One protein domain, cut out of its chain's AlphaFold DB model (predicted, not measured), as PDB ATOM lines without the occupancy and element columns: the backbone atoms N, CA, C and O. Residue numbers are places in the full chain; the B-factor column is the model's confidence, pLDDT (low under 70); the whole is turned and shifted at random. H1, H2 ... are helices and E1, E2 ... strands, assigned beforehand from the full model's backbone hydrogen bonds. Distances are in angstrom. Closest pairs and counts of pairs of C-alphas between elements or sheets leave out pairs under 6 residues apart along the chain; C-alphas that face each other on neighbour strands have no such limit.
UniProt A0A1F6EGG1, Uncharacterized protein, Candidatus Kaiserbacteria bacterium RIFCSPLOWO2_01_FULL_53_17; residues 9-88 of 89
ATOM      1  N   GLN A   9     -10.406 -30.886  -4.196       61.84
ATOM      2  CA  GLN A   9     -10.899 -32.063  -3.473       61.84
ATOM      3  C   GLN A   9      -9.856 -33.195  -3.446       61.84
ATOM      4  O   GLN A   9      -8.941 -33.255  -4.280       61.84
ATOM      5  N   LYS A  10     -10.011 -34.141  -2.505       53.94
ATOM      6  CA  LYS A  10      -9.212 -35.382  -2.471       53.94
ATOM      7  C   LYS A  10      -9.303 -36.099  -3.828       53.94
ATOM      8  O   LYS A  10     -10.385 -36.266  -4.380       53.94
ATOM      9  N   GLY A  11      -8.156 -36.511  -4.370       60.59
ATOM     10  CA  GLY A  11      -8.065 -37.148  -5.692       60.59
ATOM     11  C   GLY A  11      -7.852 -36.190  -6.872       60.59
ATOM     12  O   GLY A  11      -7.946 -36.623  -8.015       60.59
ATOM     13  N   GLY A  12      -7.557 -34.906  -6.625       72.19
ATOM     14  CA  GLY A  12      -7.151 -33.954  -7.671       72.19
ATOM     15  C   GLY A  12      -8.299 -33.365  -8.493       72.19
ATOM     16  O   GLY A  12      -8.044 -32.735  -9.514       72.19
ATOM     17  N   ARG A  13      -9.541 -33.558  -8.046       79.06
ATOM     18  CA  ARG A  13     -10.744 -32.990  -8.663       79.06
ATOM     19  C   ARG A  13     -11.029 -31.609  -8.089       79.06
ATOM     20  O   ARG A  13     -10.680 -31.328  -6.944       79.06
ATOM     21  N   TRP A  14     -11.699 -30.773  -8.864       85.94
ATOM     22  CA  TRP A  14     -12.173 -29.470  -8.405       85.94
ATOM     23  C   TRP A  14     -13.659 -29.540  -8.072       85.94
ATOM     24  O   TRP A  14     -14.403 -30.308  -8.687       85.94
ATOM     25  N   ALA A  15     -14.084 -28.759  -7.086       88.12
ATOM     26  CA  ALA A  15     -15.485 -28.637  -6.718       88.12
ATOM     27  C   ALA A  15     -15.873 -27.171  -6.578       88.12
ATOM     28  O   ALA A  15     -15.039 -26.326  -6.264       88.12
ATOM     29  N   ILE A  16     -17.146 -26.878  -6.788       88.19
ATOM     30  CA  ILE A  16     -17.731 -25.564  -6.558       88.19
ATOM     31  C   ILE A  16     -19.180 -25.741  -6.135       88.19
ATOM     32  O   ILE A  16     -19.867 -26.642  -6.610       88.19
ATOM     33  N   SER A  17     -19.646 -24.877  -5.242       88.38
ATOM     34  CA  SER A  17     -21.058 -24.808  -4.897       88.38
ATOM     35  C   SER A  17     -21.563 -23.375  -4.967       88.38
ATOM     36  O   SER A  17     -20.807 -22.432  -4.718       88.38
ATOM     37  N   ARG A  18     -22.813 -23.214  -5.400       84.69
ATOM     38  CA  ARG A  18     -23.469 -21.918  -5.593       84.69
ATOM     39  C   ARG A  18     -24.968 -22.066  -5.375       84.69
ATOM     40  O   ARG A  18     -25.548 -23.089  -5.729       84.69
ATOM     41  N   GLU A  19     -25.590 -21.001  -4.892       85.81
ATOM     42  CA  GLU A  19     -27.037 -20.848  -4.961       85.81
ATOM     43  C   GLU A  19     -27.445 -20.269  -6.321       85.81
ATOM     44  O   GLU A  19     -26.883 -19.271  -6.785       85.81
ATOM     45  N   ILE A  20     -28.414 -20.912  -6.968       82.25
ATOM     46  CA  ILE A  20     -28.964 -20.538  -8.266       82.25
ATOM     47  C   ILE A  20     -30.477 -20.697  -8.224       82.25
ATOM     48  O   ILE A  20     -30.975 -21.784  -7.945       82.25
ATOM     49  N   GLY A  21     -31.213 -19.618  -8.509       72.69
ATOM     50  CA  GLY A  21     -32.679 -19.653  -8.546       72.69
ATOM     51  C   GLY A  21     -33.318 -20.194  -7.259       72.69
ATOM     52  O   GLY A  21     -34.308 -20.913  -7.335       72.69
ATOM     53  N   GLY A  22     -32.716 -19.920  -6.092       80.56
ATOM     54  CA  GLY A  22     -33.170 -20.430  -4.789       80.56
ATOM     55  C   GLY A  22     -32.826 -21.900  -4.508       80.56
ATOM     56  O   GLY A  22     -33.323 -22.469  -3.538       80.56
ATOM     57  N   ARG A  23     -32.003 -22.547  -5.345       82.00
ATOM     58  CA  ARG A  23     -31.509 -23.919  -5.146       82.00
ATOM     59  C   ARG A  23     -29.998 -23.925  -4.953       82.00
ATOM     60  O   ARG A  23     -29.267 -23.273  -5.693       82.00
ATOM     61  N   TRP A  24     -29.517 -24.708  -3.991       85.81
ATOM     62  CA  TRP A  24     -28.084 -24.937  -3.807       85.81
ATOM     63  C   TRP A  24     -27.595 -26.032  -4.756       85.81
ATOM     64  O   TRP A  24     -28.092 -27.156  -4.710       85.81
ATOM     65  N   LEU A  25     -26.613 -25.716  -5.597       89.56
ATOM     66  CA  LEU A  25     -25.986 -26.654  -6.523       89.56
ATOM     67  C   LEU A  25     -24.538 -26.891  -6.119       89.56
ATOM     68  O   LEU A  25     -23.777 -25.939  -5.945       89.56
ATOM     69  N   ALA A  26     -24.143 -28.160  -6.023       90.25
ATOM     70  CA  ALA A  26     -22.765 -28.577  -5.800       90.25
ATOM     71  C   ALA A  26     -22.267 -29.367  -7.014       90.25
ATOM     72  O   ALA A  26     -22.768 -30.442  -7.326       90.25
ATOM     73  N   LEU A  27     -21.266 -28.831  -7.707       91.31
ATOM     74  CA  LEU A  27     -20.654 -29.463  -8.869       91.31
ATOM     75  C   LEU A  27     -19.258 -29.952  -8.504       91.31
ATOM     76  O   LEU A  27     -18.430 -29.192  -8.001       91.31
ATOM     77  N   ILE A  28     -18.982 -31.219  -8.800       91.69
ATOM     78  CA  ILE A  28     -17.670 -31.834  -8.606       91.69
ATOM     79  C   ILE A  28     -17.205 -32.378  -9.949       91.69
ATOM     80  O   ILE A  28     -17.906 -33.165 -10.584       91.69
ATOM     81  N   GLN A  29     -16.007 -31.983 -10.372       91.44
ATOM     82  CA  GLN A  29     -15.425 -32.407 -11.641       91.44
ATOM     83  C   GLN A  29     -15.474 -33.933 -11.786       91.44
ATOM     84  O   GLN A  29     -15.166 -34.666 -10.840       91.44
ATOM     85  N   ASP A  30     -15.849 -34.409 -12.976       90.00
ATOM     86  CA  ASP A  30     -15.902 -35.836 -13.324       90.00
ATOM     87  C   ASP A  30     -16.822 -36.682 -12.418       90.00
ATOM     88  O   ASP A  30     -16.817 -37.915 -12.485       90.00
ATOM     89  N   THR A  31     -17.667 -36.036 -11.614       91.44
ATOM     90  CA  THR A  31     -18.691 -36.674 -10.782       91.44
ATOM     91  C   THR A  31     -20.064 -36.434 -11.408       91.44
ATOM     92  O   THR A  31     -20.313 -35.322 -11.869       91.44
ATOM     93  N   PRO A  32     -20.946 -37.445 -11.487       92.69
ATOM     94  CA  PRO A  32     -22.288 -37.244 -12.018       92.69
ATOM     95  C   PRO A  32     -23.024 -36.134 -11.268       92.69
ATOM     96  O   PRO A  32     -22.907 -36.052 -10.047       92.69
ATOM     97  N   VAL A  33     -23.771 -35.306 -11.996       90.81
ATOM     98  CA  VAL A  33     -24.768 -34.422 -11.377       90.81
ATOM     99  C   VAL A  33     -25.892 -35.259 -10.768       90.81
ATOM    100  O   VAL A  33     -26.255 -36.294 -11.336       90.81
ATOM    101  N   ASP A  34     -26.425 -34.812  -9.632       86.38
ATOM    102  CA  ASP A  34     -27.486 -35.520  -8.912       86.38
ATOM    103  C   ASP A  34     -28.810 -35.479  -9.690       86.38
ATOM    104  O   ASP A  34     -29.458 -36.511  -9.874       86.38
ATOM    105  N   ASP A  35     -29.172 -34.305 -10.217       87.25
ATOM    106  CA  ASP A  35     -30.336 -34.105 -11.079       87.25
ATOM    107  C   ASP A  35     -29.881 -33.735 -12.508       87.25
ATOM    108  O   ASP A  35     -29.153 -32.755 -12.704       87.25
ATOM    109  N   PRO A  36     -30.299 -34.471 -13.557       84.31
ATOM    110  CA  PRO A  36     -30.024 -34.101 -14.944       84.31
ATOM    111  C   PRO A  36     -30.474 -32.680 -15.325       84.31
ATOM    112  O   PRO A  36     -29.885 -32.089 -16.235       84.31
ATOM    113  N   ALA A  37     -31.491 -32.131 -14.653       88.00
ATOM    114  CA  ALA A  37     -31.958 -30.764 -14.859       88.00
ATOM    115  C   ALA A  37     -30.922 -29.714 -14.422       88.00
ATOM    116  O   ALA A  37     -30.864 -28.635 -15.020       88.00
ATOM    117  N   ASP A  38     -30.039 -30.040 -13.471       89.56
ATOM    118  CA  ASP A  38     -28.998 -29.125 -12.990       89.56
ATOM    119  C   ASP A  38     -28.021 -28.759 -14.110       89.56
ATOM    120  O   ASP A  38     -27.562 -27.622 -14.200       89.56
ATOM    121  N   ALA A  39     -27.754 -29.686 -15.035       90.38
ATOM    122  CA  ALA A  39     -26.906 -29.405 -16.187       90.38
ATOM    123  C   ALA A  39     -27.503 -28.319 -17.095       90.38
ATOM    124  O   ALA A  39     -26.774 -27.476 -17.618       90.38
ATOM    125  N   ALA A  40     -28.824 -28.323 -17.283       91.12
ATOM    126  CA  ALA A  40     -29.505 -27.305 -18.075       91.12
ATOM    127  C   ALA A  40     -29.533 -25.954 -17.348       91.12
ATOM    128  O   ALA A  40     -29.239 -24.928 -17.961       91.12
ATOM    129  N   LEU A  41     -29.820 -25.971 -16.044       90.62
ATOM    130  CA  LEU A  41     -29.858 -24.783 -15.193       90.62
ATOM    131  C   LEU A  41     -28.497 -24.073 -15.136       90.62
ATOM    132  O   LEU A  41     -28.418 -22.857 -15.291       90.62
ATOM    133  N   VAL A  42     -27.412 -24.833 -14.987       91.69
ATOM    134  CA  VAL A  42     -26.050 -24.286 -14.975       91.69
ATOM    135  C   VAL A  42     -25.701 -23.631 -16.312       91.69
ATOM    136  O   VAL A  42     -25.133 -22.543 -16.323       91.69
ATOM    137  N   LEU A  43     -26.037 -24.259 -17.446       93.12
ATOM    138  CA  LEU A  43     -25.776 -23.662 -18.762       93.12
ATOM    139  C   LEU A  43     -26.581 -22.378 -18.969       93.12
ATOM    140  O   LEU A  43     -26.025 -21.396 -19.457       93.12
ATOM    141  N   TRP A  44     -27.849 -22.373 -18.554       91.88
ATOM    142  CA  TRP A  44     -28.710 -21.196 -18.610       91.88
ATOM    143  C   TRP A  44     -28.102 -20.011 -17.851       91.88
ATOM    144  O   TRP A  44     -27.974 -18.922 -18.403       91.88
ATOM    145  N   GLU A  45     -27.665 -20.230 -16.613       90.38
ATOM    146  CA  GLU A  45     -27.084 -19.177 -15.767       90.38
ATOM    147  C   GLU A  45     -25.735 -18.667 -16.261       90.38
ATOM    148  O   GLU A  45     -25.382 -17.515 -16.031       90.38
ATOM    149  N   LEU A  46     -24.992 -19.508 -16.976       90.56
ATOM    150  CA  LEU A  46     -23.768 -19.111 -17.665       90.56
ATOM    151  C   LEU A  46     -24.030 -18.352 -18.975       90.56
ATOM    152  O   LEU A  46     -23.077 -18.004 -19.669       90.56
ATOM    153  N   GLY A  47     -25.294 -18.139 -19.359       92.44
ATOM    154  CA  GLY A  47     -25.658 -17.560 -20.653       92.44
ATOM    155  C   GLY A  47     -25.299 -18.463 -21.839       92.44
ATOM    156  O   GLY A  47     -25.212 -17.999 -22.976       92.44
ATOM    157  N   ILE A  48     -25.064 -19.756 -21.596       93.69
ATOM    158  CA  ILE A  48     -24.723 -20.731 -22.626       93.69
ATOM    159  C   ILE A  48     -26.014 -21.329 -23.167       93.69
ATOM    160  O   ILE A  48     -26.795 -21.950 -22.451       93.69
ATOM    161  N   GLU A  49     -26.204 -21.203 -24.476       95.00
ATOM    162  CA  GLU A  49     -27.382 -21.736 -25.148       95.00
ATOM    163  C   GLU A  49     -27.565 -23.242 -24.886       95.00
ATOM    164  O   GLU A  49     -26.629 -24.042 -25.039       95.00
ATOM    165  N   LEU A  50     -28.793 -23.646 -24.548       93.25
ATOM    166  CA  LEU A  50     -29.134 -25.031 -24.235       93.25
ATOM    167  C   LEU A  50     -29.211 -25.895 -25.505       93.25
ATOM    168  O   LEU A  50     -30.276 -26.283 -25.978       93.25
ATOM    169  N   ARG A  51     -28.048 -26.219 -26.072       94.44
ATOM    170  CA  ARG A  51     -27.898 -27.144 -27.203       94.44
ATOM    171  C   ARG A  51     -27.224 -28.429 -26.761       94.44
ATOM    172  O   ARG A  51     -26.276 -28.408 -25.977       94.44
ATOM    173  N   LEU A  52     -27.600 -29.551 -27.378       91.88
ATOM    174  CA  LEU A  52     -27.007 -30.862 -27.090       91.88
ATOM    175  C   LEU A  52     -25.471 -30.863 -27.203       91.88
ATOM    176  O   LEU A  52     -24.804 -31.532 -26.416       91.88
ATOM    177  N   LYS A  53     -24.904 -30.085 -28.138       95.19
ATOM    178  CA  LYS A  53     -23.449 -29.905 -28.282       95.19
ATOM    179  C   LYS A  53     -22.801 -29.291 -27.031       95.19
ATOM    180  O   LYS A  53     -21.757 -29.766 -26.599       95.19
ATOM    181  N   ASN A  54     -23.448 -28.299 -26.419       95.25
ATOM    182  CA  ASN A  54     -22.944 -27.600 -25.238       95.25
ATOM    183  C   ASN A  54     -23.085 -28.493 -24.007       95.25
ATOM    184  O   ASN A  54     -22.130 -28.650 -23.253       95.25
ATOM    185  N   ILE A  55     -24.214 -29.198 -23.879       93.50
ATOM    186  CA  ILE A  55     -24.391 -30.195 -22.818       93.50
ATOM    187  C   ILE A  55     -23.331 -31.301 -22.951       93.50
ATOM    188  O   ILE A  55     -22.739 -31.703 -21.964       93.50
ATOM    189  N   ARG A  56     -23.029 -31.800 -24.157       94.44
ATOM    190  CA  ARG A  56     -21.970 -32.813 -24.352       94.44
ATOM    191  C   ARG A  56     -20.562 -32.288 -24.053       94.44
ATOM    192  O   ARG A  56     -19.748 -33.067 -23.571       94.44
ATOM    193  N   ARG A  57     -20.285 -31.012 -24.332       95.31
ATOM    194  CA  ARG A  57     -18.992 -30.369 -24.054       95.31
ATOM    195  C   ARG A  57     -18.762 -30.176 -22.557       95.31
ATOM    196  O   ARG A  57     -17.719 -30.567 -22.051       95.31
ATOM    197  N   TYR A  58     -19.731 -29.576 -21.872       95.44
ATOM    198  CA  TYR A  58     -19.586 -29.154 -20.477       95.44
ATOM    199  C   TYR A  58     -20.036 -30.210 -19.467       95.44
ATOM    200  O   TYR A  58     -19.542 -30.238 -18.344       95.44
ATOM    201  N   PHE A  59     -20.933 -31.100 -19.891       95.44
ATOM    202  CA  PHE A  59     -21.482 -32.207 -19.116       95.44
ATOM    203  C   PHE A  59     -21.405 -33.530 -19.911       95.44
ATOM    204  O   PHE A  59     -22.444 -34.122 -20.264       95.44
ATOM    205  N   PRO A  60     -20.197 -34.000 -20.281       94.88
ATOM    206  CA  PRO A  60     -20.020 -35.268 -20.983       94.88
ATOM    207  C   PRO A  60     -20.619 -36.438 -20.197       94.88
ATOM    208  O   PRO A  60     -20.512 -36.520 -18.973       94.88
ATOM    209  N   ALA A  61     -21.230 -37.376 -20.920       92.75
ATOM    210  CA  ALA A  61     -21.742 -38.606 -20.332       92.75
ATOM    211  C   ALA A  61     -20.585 -39.545 -19.952       92.75
ATOM    212  O   ALA A  61     -19.701 -39.838 -20.760       92.75
ATOM    213  N   ARG A  62     -20.612 -40.032 -18.715       87.69
ATOM    214  CA  ARG A  62     -19.731 -41.059 -18.151       87.69
ATOM    215  C   ARG A  62     -20.595 -42.200 -17.601       87.69
ATOM    216  O   ARG A  62     -21.819 -42.118 -17.612       87.69
ATOM    217  N   ARG A  63     -19.961 -43.265 -17.088       80.88
ATOM    218  CA  ARG A  63     -20.623 -44.516 -16.646       80.88
ATOM    219  C   ARG A  63     -21.900 -44.335 -15.809       80.88
ATOM    220  O   ARG A  63     -22.773 -45.185 -15.894       80.88
ATOM    221  N   LYS A  64     -21.984 -43.288 -14.983       82.38
ATOM    222  CA  LYS A  64     -23.079 -43.075 -14.023       82.38
ATOM    223  C   LYS A  64     -23.936 -41.834 -14.301       82.38
ATOM    224  O   LYS A  64     -24.760 -41.487 -13.471       82.38
ATOM    225  N   GLY A  65     -23.737 -41.154 -15.430       89.50
ATOM    226  CA  GLY A  65     -24.457 -39.921 -15.744       89.50
ATOM    227  C   GLY A  65     -23.559 -38.870 -16.374       89.50
ATOM    228  O   GLY A  65     -22.440 -39.158 -16.803       89.50
ATOM    229  N   ARG A  66     -24.061 -37.642 -16.462       92.06
ATOM    230  CA  ARG A  66     -23.299 -36.521 -17.007       92.06
ATOM    231  C   ARG A  66     -22.460 -35.869 -15.921       92.06
ATOM    232  O   ARG A  66     -22.983 -35.561 -14.859       92.06
ATOM    233  N   CYS A  67     -21.184 -35.638 -16.208       94.12
ATOM    234  CA  CYS A  67     -20.251 -35.066 -15.244       94.12
ATOM    235  C   CYS A  67     -19.768 -33.690 -15.708       94.12
ATOM    236  O   CYS A  67     -19.456 -33.560 -16.890       94.12
ATOM    237  N   PRO A  68     -19.641 -32.692 -14.820       94.25
ATOM    238  CA  PRO A  68     -19.126 -31.382 -15.178       94.25
ATOM    239  C   PRO A  68     -17.625 -31.452 -15.504       94.25
ATOM    240  O   PRO A  68     -16.858 -32.165 -14.844       94.25
ATOM    241  N   THR A  69     -17.198 -30.701 -16.518       94.50
ATOM    242  CA  THR A  69     -15.780 -30.531 -16.868       94.50
ATOM    243  C   THR A  69     -15.117 -29.444 -16.029       94.50
ATOM    244  O   THR A  69     -15.787 -28.572 -15.486       94.50
ATOM    245  N   LEU A  70     -13.781 -29.444 -15.967       91.94
ATOM    246  CA  LEU A  70     -13.035 -28.355 -15.331       91.94
ATOM    247  C   LEU A  70     -13.351 -26.992 -15.968       91.94
ATOM    248  O   LEU A  70     -13.586 -26.032 -15.246       91.94
ATOM    249  N   GLU A  71     -13.421 -26.936 -17.302       92.50
ATOM    250  CA  GLU A  71     -13.783 -25.721 -18.047       92.50
ATOM    251  C   GLU A  71     -15.122 -25.151 -17.559       92.50
ATOM    252  O   GLU A  71     -15.243 -23.956 -17.302       92.50
ATOM    253  N   LEU A  72     -16.123 -26.017 -17.371       94.12
ATOM    254  CA  LEU A  72     -17.409 -25.602 -16.832       94.12
ATOM    255  C   LEU A  72     -17.275 -25.043 -15.411       94.12
ATOM    256  O   LEU A  72     -17.865 -24.008 -15.113       94.12
ATOM    257  N   LEU A  73     -16.523 -25.716 -14.536       92.38
ATOM    258  CA  LEU A  73     -16.348 -25.256 -13.157       92.38
ATOM    259  C   LEU A  73     -15.664 -23.887 -13.100       92.38
ATOM    260  O   LEU A  73     -16.039 -23.061 -12.276       92.38
ATOM    261  N   GLU A  74     -14.696 -23.625 -13.980       90.00
ATOM    262  CA  GLU A  74     -14.029 -22.323 -14.084       90.00
ATOM    263  C   GLU A  74     -14.996 -21.224 -14.557       90.00
ATOM    264  O   GLU A  74     -15.016 -20.137 -13.977       90.00
ATOM    265  N   LEU A  75     -15.848 -21.502 -15.551       91.00
ATOM    266  CA  LEU A  75     -16.901 -20.569 -15.981       91.00
ATOM    267  C   LEU A  75     -17.902 -20.293 -14.850       91.00
ATOM    268  O   LEU A  75     -18.251 -19.148 -14.571       91.00
ATOM    269  N   PHE A  76     -18.312 -21.342 -14.144       89.25
ATOM    270  CA  PHE A  76     -19.228 -21.260 -13.009       89.25
ATOM    271  C   PHE A  76     -18.625 -20.536 -11.800       89.25
ATOM    272  O   PHE A  76     -19.327 -19.860 -11.040       89.25
ATOM    273  N   ALA A  77     -17.306 -20.622 -11.632       86.38
ATOM    274  CA  ALA A  77     -16.578 -19.825 -10.659       86.38
ATOM    275  C   ALA A  77     -16.669 -18.336 -10.996       86.38
ATOM    276  O   ALA A  77     -17.016 -17.557 -10.108       86.38
ATOM    277  N   LYS A  78     -16.456 -17.956 -12.261       84.31
ATOM    278  CA  LYS A  78     -16.518 -16.554 -12.708       84.31
ATOM    279  C   LYS A  78     -17.895 -15.927 -12.503       84.31
ATOM    280  O   LYS A  78     -17.960 -14.838 -11.939       84.31
ATOM    281  N   LEU A  79     -18.973 -16.652 -12.822       78.88
ATOM    282  CA  LEU A  79     -20.353 -16.179 -12.640       78.88
ATOM    283  C   LEU A  79     -20.598 -15.597 -11.242       78.88
ATOM    284  O   LEU A  79     -21.219 -14.550 -11.072       78.88
ATOM    285  N   GLY A  80     -20.121 -16.284 -10.205       68.00
ATOM    286  CA  GLY A  80     -20.333 -15.807  -8.848       68.00
ATOM    287  C   GLY A  80     -19.257 -14.858  -8.320       68.00
ATOM    288  O   GLY A  80     -19.444 -14.338  -7.226       68.00
ATOM    289  N   SER A  81     -18.159 -14.629  -9.043       66.12
ATOM    290  CA  SER A  81     -17.281 -13.478  -8.790       66.12
ATOM    291  C   SER A  81     -17.927 -12.197  -9.322       66.12
ATOM    292  O   SER A  81     -17.992 -11.212  -8.598       66.12
ATOM    293  N   GLU A  82     -18.535 -12.247 -10.511       62.41
ATOM    294  CA  GLU A  82     -19.293 -11.121 -11.081       62.41
ATOM    295  C   GLU A  82     -20.525 -10.761 -10.235       62.41
ATOM    296  O   GLU A  82     -20.816  -9.583 -10.027       62.41
ATOM    297  N   LYS A  83     -21.246 -11.760  -9.695       60.09
ATOM    298  CA  LYS A  83     -22.355 -11.507  -8.753       60.09
ATOM    299  C   LYS A  83     -21.871 -10.868  -7.439       60.09
ATOM    300  O   LYS A  83     -22.575 -10.017  -6.908       60.09
ATOM    301  N   LYS A  84     -20.692 -11.238  -6.920       58.59
ATOM    302  CA  LYS A  84     -20.117 -10.613  -5.709       58.59
ATOM    303  C   LYS A  84     -19.718  -9.160  -5.953       58.59
ATOM    304  O   LYS A  84     -20.085  -8.300  -5.163       58.59
ATOM    305  N   GLU A  85     -19.050  -8.892  -7.072       57.53
ATOM    306  CA  GLU A  85     -18.614  -7.543  -7.446       57.53
ATOM    307  C   GLU A  85     -19.807  -6.591  -7.636       57.53
ATOM    308  O   GLU A  85     -19.787  -5.460  -7.159       57.53
ATOM    309  N   LYS A  86     -20.906  -7.073  -8.235       54.94
ATOM    310  CA  LYS A  86     -22.155  -6.300  -8.369       54.94
ATOM    311  C   LYS A  86     -22.900  -6.065  -7.054       54.94
ATOM    312  O   LYS A  86     -23.620  -5.076  -6.951       54.94
ATOM    313  N   CYS A  87     -22.762  -6.959  -6.077       48.12
ATOM    314  CA  CYS A  87     -23.421  -6.835  -4.776       48.12
ATOM    315  C   CYS A  87     -22.588  -6.073  -3.730       48.12
ATOM    316  O   CYS A  87     -23.072  -5.905  -2.614       48.12
ATOM    317  N   GLY A  88     -21.387  -5.587  -4.073       42.16
ATOM    318  CA  GLY A  88     -20.603  -4.694  -3.212       42.16
ATOM    319  C   GLY A  88     -20.214  -5.303  -1.863       42.16
ATOM    320  O   GLY A  88     -20.352  -4.631  -0.841       42.16
TER     321      GLY A  88
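This is residues 9 to 88 of the 89 residues of an uncharacterized protein of Candidatus Kaiserbacteria bacterium RIFCSPLOWO2_01_FULL_53_17 (UniProt A0A1F6EGG1). A two-stranded hairpin, E1 and E2, has helices H1 and H3 over one face and its other face bare; the short helix H2 packs on H1, on the side away from the hairpin. The last part of H3 sticks out as a free arm, residues 81 to 88, and at the opposite end of the longest axis the link from H2 to H3 makes a loop with its tip at Arg 63. The printed part has 80 residues, with two named strands and three named helices in the order E1, E2, H1, H2, H3. The two strands are antiparallel and the class is mixed, helices and strands. The whole is compact, with a radius of gyration of the C-alphas of 12.3 A and spans of 42 by 32 by 21 A.

E1 is residues 15 to 20, 15.8 A long from its first C-alpha at (-15.485, -28.637, -6.718). E2, residues 23 to 28, is 16.3 A long. H1 is residues 36 to 45, 15.2 A, and H2 is residues 52 to 58, 10.1 A, with C-alpha 52 at (-27.007, -30.862, -27.090). H3, residues 70 to 86, is the longest helix at 24.9 A and ends with C-alpha 86 at (-22.155, -6.300, -8.369).

E1 and E2 form a hairpin, antiparallel at 163 degrees between their directions. N 16 and O 27 are within hydrogen-bond range at 2.9 A, and N 25 and O 18 at 2.8 A. The closest C-alphas of E1 and H3 are those of Ile 16 and Leu 73, 6.7 A apart. The closest of E2 and H1 are those of Leu 25 and Asp 38, 7.5 A apart. H1 and H3 are close but not clearly touching, at a steep tilt of 49 degrees and the same way, with the C-alphas of Val 42 and Phe 76 closest at 7.7 A. H1 and H2 only just touch, with 3 pairs of C-alphas within 8 A, the closest Ala 39 and Ile 55 at 7.1 A, and stand about perpendicular at 83 degrees. H2 and H3 are close but not clearly touching; the C-alphas of Tyr 58 and Leu 72 are closest at 5.5 A. H2 is apart from E1 and E2. In H2 every O i to N i+4 pair is within hydrogen-bond range; in H1 5 of 6 are, and in H3 12 of 13.

The two C-alphas farthest apart are those of Arg 63 and Gly 88, 42.0 A. Without residues 81 to 88, which stand free, the body spans 30 by 24 by 20 A. The printed part has no cut. The link from H2 to H3 is long, with 11 residues, and in it residues 61 to 62 pair antiparallel with residues 65 to 66. The mean pLDDT of the printed part is 84.7, with residues 9 to 11 and 80 to 88 under 70.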